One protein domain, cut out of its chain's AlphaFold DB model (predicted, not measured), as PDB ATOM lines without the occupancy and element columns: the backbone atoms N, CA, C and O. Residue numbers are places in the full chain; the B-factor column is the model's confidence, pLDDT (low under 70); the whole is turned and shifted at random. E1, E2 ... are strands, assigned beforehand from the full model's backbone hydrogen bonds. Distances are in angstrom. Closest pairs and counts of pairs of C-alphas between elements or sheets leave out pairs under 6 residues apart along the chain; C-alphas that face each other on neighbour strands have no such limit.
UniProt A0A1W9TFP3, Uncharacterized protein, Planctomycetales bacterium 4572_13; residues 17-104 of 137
ATOM      1  N   LYS A  17      31.585 -25.510  45.474       84.06
ATOM      2  CA  LYS A  17      31.359 -26.861  46.001       84.06
ATOM      3  C   LYS A  17      32.662 -27.391  46.598       84.06
ATOM      4  O   LYS A  17      33.706 -27.346  45.948       84.06
ATOM      5  N   ARG A  18      32.610 -27.892  47.836       89.19
ATOM      6  CA  ARG A  18      33.748 -28.590  48.449       89.19
ATOM      7  C   ARG A  18      33.894 -29.962  47.811       89.19
ATOM      8  O   ARG A  18      32.925 -30.710  47.749       89.19
ATOM      9  N   ILE A  19      35.097 -30.274  47.355       90.06
ATOM     10  CA  ILE A  19      35.393 -31.509  46.639       90.06
ATOM     11  C   ILE A  19      36.742 -32.063  47.082       90.06
ATOM     12  O   ILE A  19      37.674 -31.305  47.362       90.06
ATOM     13  N   THR A  20      36.840 -33.385  47.178       91.38
ATOM     14  CA  THR A  20      38.097 -34.060  47.505       91.38
ATOM     15  C   THR A  20      39.056 -33.943  46.327       91.38
ATOM     16  O   THR A  20      38.694 -34.249  45.189       91.38
ATOM     17  N   ALA A  21      40.277 -33.505  46.608       91.50
ATOM     18  CA  ALA A  21      41.357 -33.399  45.649       91.50
ATOM     19  C   ALA A  21      42.444 -34.436  45.936       91.50
ATOM     20  O   ALA A  21      42.843 -34.672  47.081       91.50
ATOM     21  N   PHE A  22      42.962 -34.996  44.854       91.38
ATOM     22  CA  PHE A  22      44.150 -35.824  44.808       91.38
ATOM     23  C   PHE A  22      45.227 -35.100  44.000       91.38
ATOM     24  O   PHE A  22      44.913 -34.349  43.081       91.38
ATOM     25  N   THR A  23      46.493 -35.341  44.308       89.44
ATOM     26  CA  THR A  23      47.627 -34.950  43.461       89.44
ATOM     27  C   THR A  23      48.161 -36.181  42.758       89.44
ATOM     28  O   THR A  23      48.356 -37.199  43.421       89.44
ATOM     29  N   ALA A  24      48.434 -36.075  41.462       87.62
ATOM     30  CA  ALA A  24      49.093 -37.095  40.665       87.62
ATOM     31  C   ALA A  24      50.433 -36.557  40.154       87.62
ATOM     32  O   ALA A  24      50.479 -35.592  39.387       87.62
ATOM     33  N   ILE A  25      51.520 -37.202  40.579       82.81
ATOM     34  CA  ILE A  25      52.885 -36.896  40.139       82.81
ATOM     35  C   ILE A  25      53.340 -38.030  39.229       82.81
ATOM     36  O   ILE A  25      53.329 -39.190  39.645       82.81
ATOM     37  N   LYS A  26      53.727 -37.701  37.993       78.69
ATOM     38  CA  LYS A  26      54.269 -38.688  37.055       78.69
ATOM     39  C   LYS A  26      55.597 -39.239  37.586       78.69
ATOM     40  O   LYS A  26      56.456 -38.482  38.031       78.69
ATOM     41  N   GLN A  27      55.745 -40.552  37.530       77.69
ATOM     42  CA  GLN A  27      56.963 -41.305  37.808       77.69
ATOM     43  C   GLN A  27      57.316 -42.163  36.587       77.69
ATOM     44  O   GLN A  27      56.542 -42.225  35.631       77.69
ATOM     45  N   ASP A  28      58.470 -42.828  36.633       74.50
ATOM     46  CA  ASP A  28      58.986 -43.636  35.520       74.50
ATOM     47  C   ASP A  28      57.996 -44.732  35.076       74.50
ATOM     48  O   ASP A  28      57.860 -44.984  33.887       74.50
ATOM     49  N   TYR A  29      57.225 -45.306  36.010       72.06
ATOM     50  CA  TYR A  29      56.299 -46.424  35.752       72.06
ATOM     51  C   TYR A  29      54.821 -46.095  36.026       72.06
ATOM     52  O   TYR A  29      54.034 -46.989  36.334       72.06
ATOM     53  N   GLY A  30      54.434 -44.814  36.002       74.25
ATOM     54  CA  GLY A  30      53.033 -44.411  36.181       74.25
ATOM     55  C   GLY A  30      52.859 -43.131  36.992       74.25
ATOM     56  O   GLY A  30      53.612 -42.173  36.838       74.25
ATOM     57  N   PHE A  31      51.845 -43.093  37.861       78.00
ATOM     58  CA  PHE A  31      51.537 -41.925  38.690       78.00
ATOM     59  C   PHE A  31      51.540 -42.266  40.177       78.00
ATOM     60  O   PHE A  31      50.857 -43.183  40.628       78.00
ATOM     61  N   GLN A  32      52.236 -41.453  40.970       81.88
ATOM     62  CA  GLN A  32      52.051 -41.436  42.413       81.88
ATOM     63  C   GLN A  32      50.852 -40.549  42.751       81.88
ATOM     64  O   GLN A  32      50.929 -39.324  42.617       81.88
ATOM     65  N   ILE A  33      49.768 -41.164  43.231       83.06
ATOM     66  CA  ILE A  33      48.578 -40.443  43.685       83.06
ATOM     67  C   ILE A  33      48.586 -40.280  45.206       83.06
ATOM     68  O   ILE A  33      48.823 -41.231  45.950       83.06
ATOM     69  N   LYS A  34      48.317 -39.059  45.678       85.00
ATOM     70  CA  LYS A  34      48.173 -38.733  47.104       85.00
ATOM     71  C   LYS A  34      46.906 -37.929  47.341       85.00
ATOM     72  O   LYS A  34      46.492 -37.153  46.485       85.00
ATOM     73  N   VAL A  35      46.310 -38.088  48.518       85.94
ATOM     74  CA  VAL A  35      45.210 -37.224  48.960       85.94
ATOM     75  C   VAL A  35      45.783 -35.844  49.268       85.94
ATOM     76  O   VAL A  35      46.651 -35.720  50.129       85.94
ATOM     77  N   ALA A  36      45.297 -34.818  48.570       85.00
ATOM     78  CA  ALA A  36      45.694 -33.428  48.791       85.00
ATOM     79  C   ALA A  36      44.802 -32.737  49.835       85.00
ATOM     80  O   ALA A  36      45.247 -31.841  50.544       85.00
ATOM     81  N   GLY A  37      43.543 -33.177  49.954       86.56
ATOM     82  CA  GLY A  37      42.577 -32.668  50.927       86.56
ATOM     83  C   GLY A  37      41.259 -32.274  50.272       86.56
ATOM     84  O   GLY A  37      40.895 -32.804  49.227       86.56
ATOM     85  N   CYS A  38      40.530 -31.343  50.886       89.44
ATOM     86  CA  CYS A  38      39.281 -30.820  50.334       89.44
ATOM     87  C   CYS A  38      39.492 -29.399  49.819       89.44
ATOM     88  O   CYS A  38      39.875 -28.519  50.587       89.44
ATOM     89  N   VAL A  39      39.167 -29.168  48.551       90.31
ATOM     90  CA  VAL A  39      39.293 -27.866  47.886       90.31
ATOM     91  C   VAL A  39      37.922 -27.300  47.529       90.31
ATOM     92  O   VAL A  39      36.930 -28.027  47.472       90.31
ATOM     93  N   CYS A  40      37.854 -25.990  47.296       90.44
ATOM     94  CA  CYS A  40      36.637 -25.338  46.820       90.44
ATOM     95  C   CYS A  40      36.685 -25.198  45.297       90.44
ATOM     96  O   CYS A  40      37.476 -24.417  44.769       90.44
ATOM     97  N   LEU A  41      35.819 -25.932  44.600       89.94
ATOM     98  CA  LEU A  41      35.614 -25.783  43.165       89.94
ATOM     99  C   LEU A  41      34.632 -24.639  42.912       89.94
ATOM    100  O   LEU A  41      33.482 -24.682  43.356       89.94
ATOM    101  N   ARG A  42      35.085 -23.617  42.185       89.81
ATOM    102  CA  ARG A  42      34.265 -22.466  41.788       89.81
ATOM    103  C   ARG A  42      34.029 -22.482  40.286       89.81
ATOM    104  O   ARG A  42      34.899 -22.911  39.533       89.81
ATOM    105  N   ALA A  43      32.882 -21.973  39.850       84.38
ATOM    106  CA  ALA A  43      32.591 -21.825  38.428       84.38
ATOM    107  C   ALA A  43      33.628 -20.913  37.748       84.38
ATOM    108  O   ALA A  43      34.013 -19.871  38.289       84.38
ATOM    109  N   ALA A  44      34.085 -21.301  36.558       80.75
ATOM    110  CA  ALA A  44      34.986 -20.479  35.761       80.75
ATOM    111  C   ALA A  44      34.200 -19.327  35.116       80.75
ATOM    112  O   ALA A  44      33.190 -19.555  34.457       80.75
ATOM    113  N   GLN A  45      34.675 -18.087  35.264       70.31
ATOM    114  CA  GLN A  45      33.969 -16.903  34.747       70.31
ATOM    115  C   GLN A  45      33.943 -16.831  33.211       70.31
ATOM    116  O   GLN A  45      33.041 -16.230  32.641       70.31
ATOM    117  N   ASN A  46      34.908 -17.472  32.542       67.31
ATOM    118  CA  ASN A  46      35.134 -17.313  31.103       67.31
ATOM    119  C   ASN A  46      34.600 -18.472  30.244       67.31
ATOM    120  O   ASN A  46      34.845 -18.475  29.040       67.31
ATOM    121  N   GLY A  47      33.899 -19.452  30.831       65.00
ATOM    122  CA  GLY A  47      33.177 -20.500  30.088       65.00
ATOM    123  C   GLY A  47      34.001 -21.242  29.027       65.00
ATOM    124  O   GLY A  47      33.450 -21.653  28.007       65.00
ATOM    125  N   ALA A  48      35.319 -21.366  29.220       71.62
ATOM    126  CA  ALA A  48      36.193 -22.006  28.246       71.62
ATOM    127  C   ALA A  48      35.725 -23.444  28.002       71.62
ATOM    128  O   ALA A  48      35.398 -24.169  28.942       71.62
ATOM    129  N   LYS A  49      35.678 -23.849  26.727       72.62
ATOM    130  CA  LYS A  49      35.193 -25.173  26.328       72.62
ATOM    131  C   LYS A  49      35.969 -26.241  27.109       72.62
ATOM    132  O   LYS A  49      37.195 -26.269  27.048       72.62
ATOM    133  N   ASN A  50      35.244 -27.091  27.835       79.12
ATOM    134  CA  ASN A  50      35.748 -28.168  28.702       79.12
ATOM    135  C   ASN A  50      36.291 -27.753  30.083       79.12
ATOM    136  O   ASN A  50      36.716 -28.633  30.826       79.12
ATOM    137  N   VAL A  51      36.261 -26.471  30.465       86.38
ATOM    138  CA  VAL A  51      36.601 -26.028  31.830       86.38
ATOM    139  C   VAL A  51      35.323 -25.937  32.660       86.38
ATOM    140  O   VAL A  51      34.489 -25.064  32.438       86.38
ATOM    141  N   ILE A  52      35.181 -26.819  33.649       85.44
ATOM    142  CA  ILE A  52      34.032 -26.822  34.568       85.44
ATOM    143  C   ILE A  52      34.196 -25.736  35.631       85.44
ATOM    144  O   ILE A  52      33.228 -25.133  36.097       85.44
ATOM    145  N   GLY A  53      35.435 -25.483  36.041       89.44
ATOM    146  CA  GLY A  53      35.695 -24.563  37.126       89.44
ATOM    147  C   GLY A  53      37.165 -24.312  37.375       89.44
ATOM    148  O   GLY A  53      38.036 -24.699  36.599       89.44
ATOM    149  N   ILE A  54      37.413 -23.638  38.486       91.88
ATOM    150  CA  ILE A  54      38.740 -23.318  38.984       91.88
ATOM    151  C   ILE A  54      38.845 -23.696  40.457       91.88
ATOM    152  O   ILE A  54      37.886 -23.556  41.224       91.88
ATOM    153  N   VAL A  55      40.035 -24.132  40.841       91.94
ATOM    154  CA  VAL A  55      40.441 -24.351  42.228       91.94
ATOM    155  C   VAL A  55      41.562 -23.366  42.542       91.94
ATOM    156  O   VAL A  55      42.508 -23.234  41.773       91.94
ATOM    157  N   GLU A  56      41.444 -22.655  43.659       89.06
ATOM    158  CA  GLU A  56      42.537 -21.842  44.200       89.06
ATOM    159  C   GLU A  56      43.385 -22.721  45.122       89.06
ATOM    160  O   GLU A  56      42.869 -23.280  46.091       89.06
ATOM    161  N   LEU A  57      44.665 -22.860  44.785       83.62
ATOM    162  CA  LEU A  57      45.716 -23.359  45.670       83.62
ATOM    163  C   LEU A  57      46.546 -22.159  46.150       83.62
ATOM    164  O   LEU A  57      46.452 -21.082  45.559       83.62
ATOM    165  N   ASP A  58      47.368 -22.345  47.184       79.94
ATOM    166  CA  ASP A  58      48.107 -21.243  47.823       79.94
ATOM    167  C   ASP A  58      48.954 -20.421  46.831       79.94
ATOM    168  O   ASP A  58      48.964 -19.193  46.903       79.94
ATOM    169  N   ASP A  59      49.575 -21.083  45.849       82.44
ATOM    170  CA  ASP A  59      50.509 -20.445  44.910       82.44
ATOM    171  C   ASP A  59      49.958 -20.269  43.482       82.44
ATOM    172  O   ASP A  59      50.623 -19.681  42.628       82.44
ATOM    173  N   GLN A  60      48.762 -20.793  43.176       86.00
ATOM    174  CA  GLN A  60      48.230 -20.777  41.806       86.00
ATOM    175  C   GLN A  60      46.724 -21.050  41.709       86.00
ATOM    176  O   GLN A  60      46.123 -21.742  42.532       86.00
ATOM    177  N   VAL A  61      46.122 -20.571  40.618       89.50
ATOM    178  CA  VAL A  61      44.752 -20.919  40.220       89.50
ATOM    179  C   VAL A  61      44.804 -22.050  39.202       89.50
ATOM    180  O   VAL A  61      45.352 -21.887  38.114       89.50
ATOM    181  N   VAL A  62      44.202 -23.185  39.542       92.00
ATOM    182  CA  VAL A  62      44.205 -24.388  38.709       92.00
ATOM    183  C   VAL A  62      42.875 -24.514  37.961       92.00
ATOM    184  O   VAL A  62      41.822 -24.593  38.604       92.00
ATOM    185  N   PRO A  63      42.880 -24.568  36.616       91.75
ATOM    186  CA  PRO A  63      41.681 -24.875  35.848       91.75
ATOM    187  C   PRO A  63      41.317 -26.354  35.997       91.75
ATOM    188  O   PRO A  63      42.186 -27.227  35.962       91.75
ATOM    189  N   VAL A  64      40.023 -26.635  36.135       91.62
ATOM    190  CA  VAL A  64      39.480 -27.987  36.276       91.62
ATOM    191  C   VAL A  64      38.705 -28.353  35.022       91.62
ATOM    192  O   VAL A  64      37.697 -27.724  34.690       91.62
ATOM    193  N   LEU A  65      39.200 -29.376  34.335       89.44
ATOM    194  CA  LEU A  65      38.648 -29.905  33.099       89.44
ATOM    195  C   LEU A  65      37.648 -31.030  33.372       89.44
ATOM    196  O   LEU A  65      37.814 -31.791  34.329       89.44
ATOM    197  N   ASP A  66      36.641 -31.160  32.511       84.31
ATOM    198  CA  ASP A  66      35.762 -32.333  32.523       84.31
ATOM    199  C   ASP A  66      36.472 -33.526  31.878       84.31
ATOM    200  O   ASP A  66      36.771 -33.491  30.684       84.31
ATOM    201  N   ALA A  67      36.777 -34.567  32.658       75.62
ATOM    202  CA  ALA A  67      37.318 -35.816  32.118       75.62
ATOM    203  C   ALA A  67      36.219 -36.815  31.725       75.62
ATOM    204  O   ALA A  67      36.518 -37.879  31.179       75.62
ATOM    205  N   ARG A  68      34.945 -36.498  31.989       72.81
ATOM    206  CA  ARG A  68      33.819 -37.367  31.649       72.81
ATOM    207  C   ARG A  68      33.593 -37.325  30.139       72.81
ATOM    208  O   ARG A  68      33.684 -36.280  29.502       72.81
ATOM    209  N   LYS A  69      33.245 -38.471  29.549       63.84
ATOM    210  CA  LYS A  69      32.967 -38.593  28.103       63.84
ATOM    211  C   LYS A  69      31.647 -37.929  27.671       63.84
ATOM    212  O   LYS A  69      31.338 -37.912  26.482       63.84
ATOM    213  N   ASN A  70      30.868 -37.397  28.614       58.81
ATOM    214  CA  ASN A  70      29.545 -36.838  28.362       58.81
ATOM    215  C   ASN A  70      29.621 -35.322  28.142       58.81
ATOM    216  O   ASN A  70      30.276 -34.603  28.884       58.81
ATOM    217  N   SER A  71      28.922 -34.841  27.113       52.44
ATOM    218  CA  SER A  71      28.921 -33.440  26.673       52.44
ATOM    219  C   SER A  71      27.979 -32.523  27.461       52.44
ATOM    220  O   SER A  71      27.937 -31.322  27.193       52.44
ATOM    221  N   SER A  72      27.210 -33.060  28.410       59.19
ATOM    222  CA  SER A  72      26.377 -32.257  29.302       59.19
ATOM    223  C   SER A  72      27.165 -31.863  30.553       59.19
ATOM    224  O   SER A  72      27.973 -32.657  31.038       59.19
ATOM    225  N   PRO A  73      26.929 -30.664  31.117       60.44
ATOM    226  CA  PRO A  73      27.451 -30.316  32.430       60.44
ATOM    227  C   PRO A  73      26.793 -31.244  33.452       60.44
ATOM    228  O   PRO A  73      25.693 -30.986  33.929       60.44
ATOM    229  N   ALA A  74      27.425 -32.383  33.719       59.91
ATOM    230  CA  ALA A  74      26.901 -33.337  34.674       59.91
ATOM    231  C   ALA A  74      27.095 -32.774  36.084       59.91
ATOM    232  O   ALA A  74      28.180 -32.278  36.421       59.91
ATOM    233  N   ASP A  75      26.032 -32.858  36.883       73.00
ATOM    234  CA  ASP A  75      26.016 -32.412  38.268       73.00
ATOM    235  C   ASP A  75      27.210 -32.995  39.023       73.00
ATOM    236  O   ASP A  75      27.517 -34.187  38.946       73.00
ATOM    237  N   ILE A  76      27.921 -32.131  39.744       82.38
ATOM    238  CA  ILE A  76      29.015 -32.566  40.604       82.38
ATOM    239  C   ILE A  76      28.351 -33.245  41.799       82.38
ATOM    240  O   ILE A  76      27.694 -32.579  42.601       82.38
ATOM    241  N   SER A  77      28.505 -34.562  41.915       84.69
ATOM    242  CA  SER A  77      27.994 -35.363  43.031       84.69
ATOM    243  C   SER A  77      28.879 -35.209  44.273       84.69
ATOM    244  O   SER A  77      29.925 -34.559  44.226       84.69
ATOM    245  N   ASP A  78      28.464 -35.751  45.416       83.25
ATOM    246  CA  ASP A  78      29.288 -35.736  46.640       83.25
ATOM    247  C   ASP A  78      30.419 -36.771  46.601       83.25
ATOM    248  O   ASP A  78      31.373 -36.686  47.368       83.25
ATOM    249  N   LEU A  79      30.332 -37.725  45.669       85.81
ATOM    250  CA  LEU A  79      31.375 -38.713  45.394       85.81
ATOM    251  C   LEU A  79      32.416 -38.201  44.396       85.81
ATOM    252  O   LEU A  79      33.485 -38.799  44.275       85.81
ATOM    253  N   SER A  80      32.107 -37.107  43.693       89.62
ATOM    254  CA  SER A  80      33.004 -36.527  42.700       89.62
ATOM    255  C   SER A  80      34.324 -36.121  43.344       89.62
ATOM    256  O   SER A  80      34.373 -35.683  44.493       89.62
ATOM    257  N   CYS A  81      35.407 -36.238  42.586       91.12
ATOM    258  CA  CYS A  81      36.732 -35.851  43.043       91.12
ATOM    259  C   CYS A  81      37.544 -35.220  41.919       91.12
ATOM    260  O   CYS A  81      37.227 -35.368  40.741       91.12
ATOM    261  N   ILE A  82      38.581 -34.479  42.293       92.88
ATOM    262  CA  ILE A  82      39.495 -33.848  41.344       92.88
ATOM    263  C   ILE A  82      40.867 -34.488  41.484       92.88
ATOM    264  O   ILE A  82      41.350 -34.671  42.597       92.88
ATOM    265  N   VAL A  83      41.521 -34.757  40.360       92.38
ATOM    266  CA  VAL A  83      42.948 -35.091  40.330       92.38
ATOM    267  C   VAL A  83      43.712 -33.917  39.732       92.38
ATOM    268  O   VAL A  83      43.400 -33.459  38.633       92.38
ATOM    269  N   LEU A  84      44.686 -33.411  40.481       92.38
ATOM    270  CA  LEU A  84      45.610 -32.357  40.087       92.38
ATOM    271  C   LEU A  84      46.849 -33.007  39.470       92.38
ATOM    272  O   LEU A  84      47.571 -33.732  40.151       92.38
ATOM    273  N   PHE A  85      47.078 -32.751  38.189       89.31
ATOM    274  CA  PHE A  85      48.219 -33.253  37.434       89.31
ATOM    275  C   PHE A  85      49.271 -32.167  37.299       89.31
ATOM    276  O   PHE A  85      48.975 -31.082  36.791       89.31
ATOM    277  N   GLU A  86      50.495 -32.487  37.700       87.62
ATOM    278  CA  GLU A  86      51.662 -31.655  37.436       87.62
ATOM    279  C   GLU A  86      52.277 -32.055  36.095       87.62
ATOM    280  O   GLU A  86      52.702 -33.194  35.900       87.62
ATOM    281  N   ASN A  87      52.316 -31.114  35.156       82.94
ATOM    282  CA  ASN A  87      52.892 -31.314  33.836       82.94
ATOM    283  C   ASN A  87      54.101 -30.399  33.676       82.94
ATOM    284  O   ASN A  87      53.978 -29.177  33.753       82.94
ATOM    285  N   VAL A  88      55.270 -30.983  33.427       82.81
ATOM    286  CA  VAL A  88      56.489 -30.220  33.153       82.81
ATOM    287  C   VAL A  88      56.560 -29.933  31.657       82.81
ATOM    288  O   VAL A  88      56.690 -30.846  30.845       82.81
ATOM    289  N   VAL A  89      56.480 -28.657  31.287       80.50
ATOM    290  CA  VAL A  89      56.617 -28.174  29.910       80.50
ATOM    291  C   VAL A  89      57.868 -27.303  29.832       80.50
ATOM    292  O   VAL A  89      57.886 -26.146  30.258       80.50
ATOM    293  N   GLY A  90      58.957 -27.873  29.312       87.00
ATOM    294  CA  GLY A  90      60.263 -27.216  29.283       87.00
ATOM    295  C   GLY A  90      60.813 -26.994  30.695       87.00
ATOM    296  O   GLY A  90      61.216 -27.943  31.356       87.00
ATOM    297  N   ARG A  91      60.847 -25.733  31.147       86.44
ATOM    298  CA  ARG A  91      61.266 -25.345  32.513       86.44
ATOM    299  C   ARG A  91      60.097 -24.941  33.414       86.44
ATOM    300  O   ARG A  91      60.326 -24.529  34.548       86.44
ATOM    301  N   THR A  92      58.871 -25.017  32.907       81.94
ATOM    302  CA  THR A  92      57.673 -24.553  33.605       81.94
ATOM    303  C   THR A  92      56.844 -25.749  34.041       81.94
ATOM    304  O   THR A  92      56.542 -26.619  33.227       81.94
ATOM    305  N   THR A  93      56.429 -25.767  35.303       84.62
ATOM    306  CA  THR A  93      55.429 -26.721  35.791       84.62
ATOM    307  C   THR A  93      54.048 -26.097  35.664       84.62
ATOM    308  O   THR A  93      53.803 -25.006  36.173       84.62
ATOM    309  N   ILE A  94      53.149 -26.784  34.967       86.44
ATOM    310  CA  ILE A  94      51.753 -26.393  34.790       86.44
ATOM    311  C   ILE A  94      50.893 -27.407  35.529       86.44
ATOM    312  O   ILE A  94      50.979 -28.608  35.266       86.44
ATOM    313  N   VAL A  95      50.038 -26.921  36.426       89.62
ATOM    314  CA  VAL A  95      49.095 -27.775  37.149       89.62
ATOM    315  C   VAL A  95      47.711 -27.664  36.533       89.62
ATOM    316  O   VAL A  95      47.189 -26.571  36.317       89.62
ATOM    317  N   THR A  96      47.109 -28.815  36.249       91.19
ATOM    318  CA  THR A  96      45.757 -28.918  35.686       91.19
ATOM    319  C   THR A  96      44.916 -29.872  36.514       91.19
ATOM    320  O   THR A  96      45.382 -30.957  36.854       91.19
ATOM    321  N   GLY A  97      43.673 -29.506  36.810       92.19
ATOM    322  CA  GLY A  97      42.715 -30.382  37.473       92.19
ATOM    323  C   GLY A  97      41.863 -31.140  36.462       92.19
ATOM    324  O   GLY A  97      41.495 -30.598  35.421       92.19
ATOM    325  N   ARG A  98      41.492 -32.375  36.785       91.75
ATOM    326  CA  ARG A  98      40.457 -33.132  36.069       91.75
ATOM    327  C   ARG A  98      39.403 -33.621  37.048       91.75
ATOM    328  O   ARG A  98      39.760 -34.152  38.098       91.75
ATOM    329  N   LEU A  99      38.133 -33.423  36.709       90.94
ATOM    330  CA  LEU A  99      37.000 -33.911  37.491       90.94
ATOM    331  C   LEU A  99      36.675 -35.361  37.115       90.94
ATOM    332  O   LEU A  99      36.493 -35.668  35.939       90.94
ATOM    333  N   TYR A 100      36.522 -36.203  38.131       89.94
ATOM    334  CA  TYR A 100      36.066 -37.586  38.041       89.94
ATOM    335  C   TYR A 100      34.791 -37.769  38.863       89.94
ATOM    336  O   TYR A 100      34.566 -37.070  39.855       89.94
ATOM    337  N   GLU A 101      33.958 -38.731  38.475       88.56
ATOM    338  CA  GLU A 101      32.684 -39.004  39.154       88.56
ATOM    339  C   GLU A 101      32.879 -39.692  40.508       88.56
ATOM    340  O   GLU A 101      32.043 -39.546  41.400       88.56
ATOM    341  N   SER A 102      33.976 -40.438  40.662       88.75
ATOM    342  CA  SER A 102      34.347 -41.108  41.907       88.75
ATOM    343  C   SER A 102      35.847 -41.378  41.983       88.75
ATOM    344  O   SER A 102      36.540 -41.393  40.966       88.75
ATOM    345  N   ALA A 103      36.338 -41.662  43.191       85.31
ATOM    346  CA  ALA A 103      37.716 -42.104  43.394       85.31
ATOM    347  C   ALA A 103      38.032 -43.425  42.665       85.31
ATOM    348  O   ALA A 103      39.183 -43.648  42.310       85.31
ATOM    349  N   CYS A 104      37.038 -44.279  42.385       86.31
ATOM    350  CA  CYS A 104      37.249 -45.514  41.620       86.31
ATOM    351  C   CYS A 104      37.784 -45.224  40.212       86.31
ATOM    352  O   CYS A 104      38.781 -45.816  39.823       86.31
TER     353      CYS A 104
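This is residues 17 to 104 of the 137 residues of an uncharacterized protein of Planctomycetales bacterium 4572_13 (UniProt A0A1W9TFP3). A small closed barrel of six strands, with the E1-E2 and E5-E6 hairpins reaching out at one end and the long link, residues 67 to 80, looping outside the wall. Round the ring run E1, E2, E3, E4, E6, E5 and back to E1, mixed. The printed part has 88 residues, six named strands in the order E1 to E6 and no named helix: all strand, compact, radius of gyration of the C-alphas 12.8 A, spans 34 by 29 by 26 A.

E1, residues 17 to 27, begins at C-alpha 17 (31.359, -26.861, 46.001) and is 30.5 A long. E2, residues 30 to 43, also 30.5 A, bends by 85 degrees at residue 37. E3 is residues 51 to 57, E4 60 to 66, E5 81 to 89, 25.0 A. E6, residues 92 to 100, 25.6 A, ends at C-alpha 100 (36.066, -37.586, 38.041).

E1 to E4 form a meander, each strand the antiparallel neighbour of the one before: N 19 and O 39 are 2.9 A apart, N 42 and O 54 3.0 A, N 55 and O 62 2.9 A. E4 and E6 are parallel at 41 degrees, N 97 to O 63 2.9 A. The hairpin E5 and E6 is antiparallel, N 85 to O 96 2.8 A. E5 and E1 are parallel, N 22 to O 82 2.8 A. E1 and E4 are apart.

The C-alphas of Tyr 29 and Gln 45, the two farthest apart, are 37.0 A apart. The printed part has no cut. The link E4 to E5 is long; pLDDT is under 70 at residues 46 to 47 and 69 to 74.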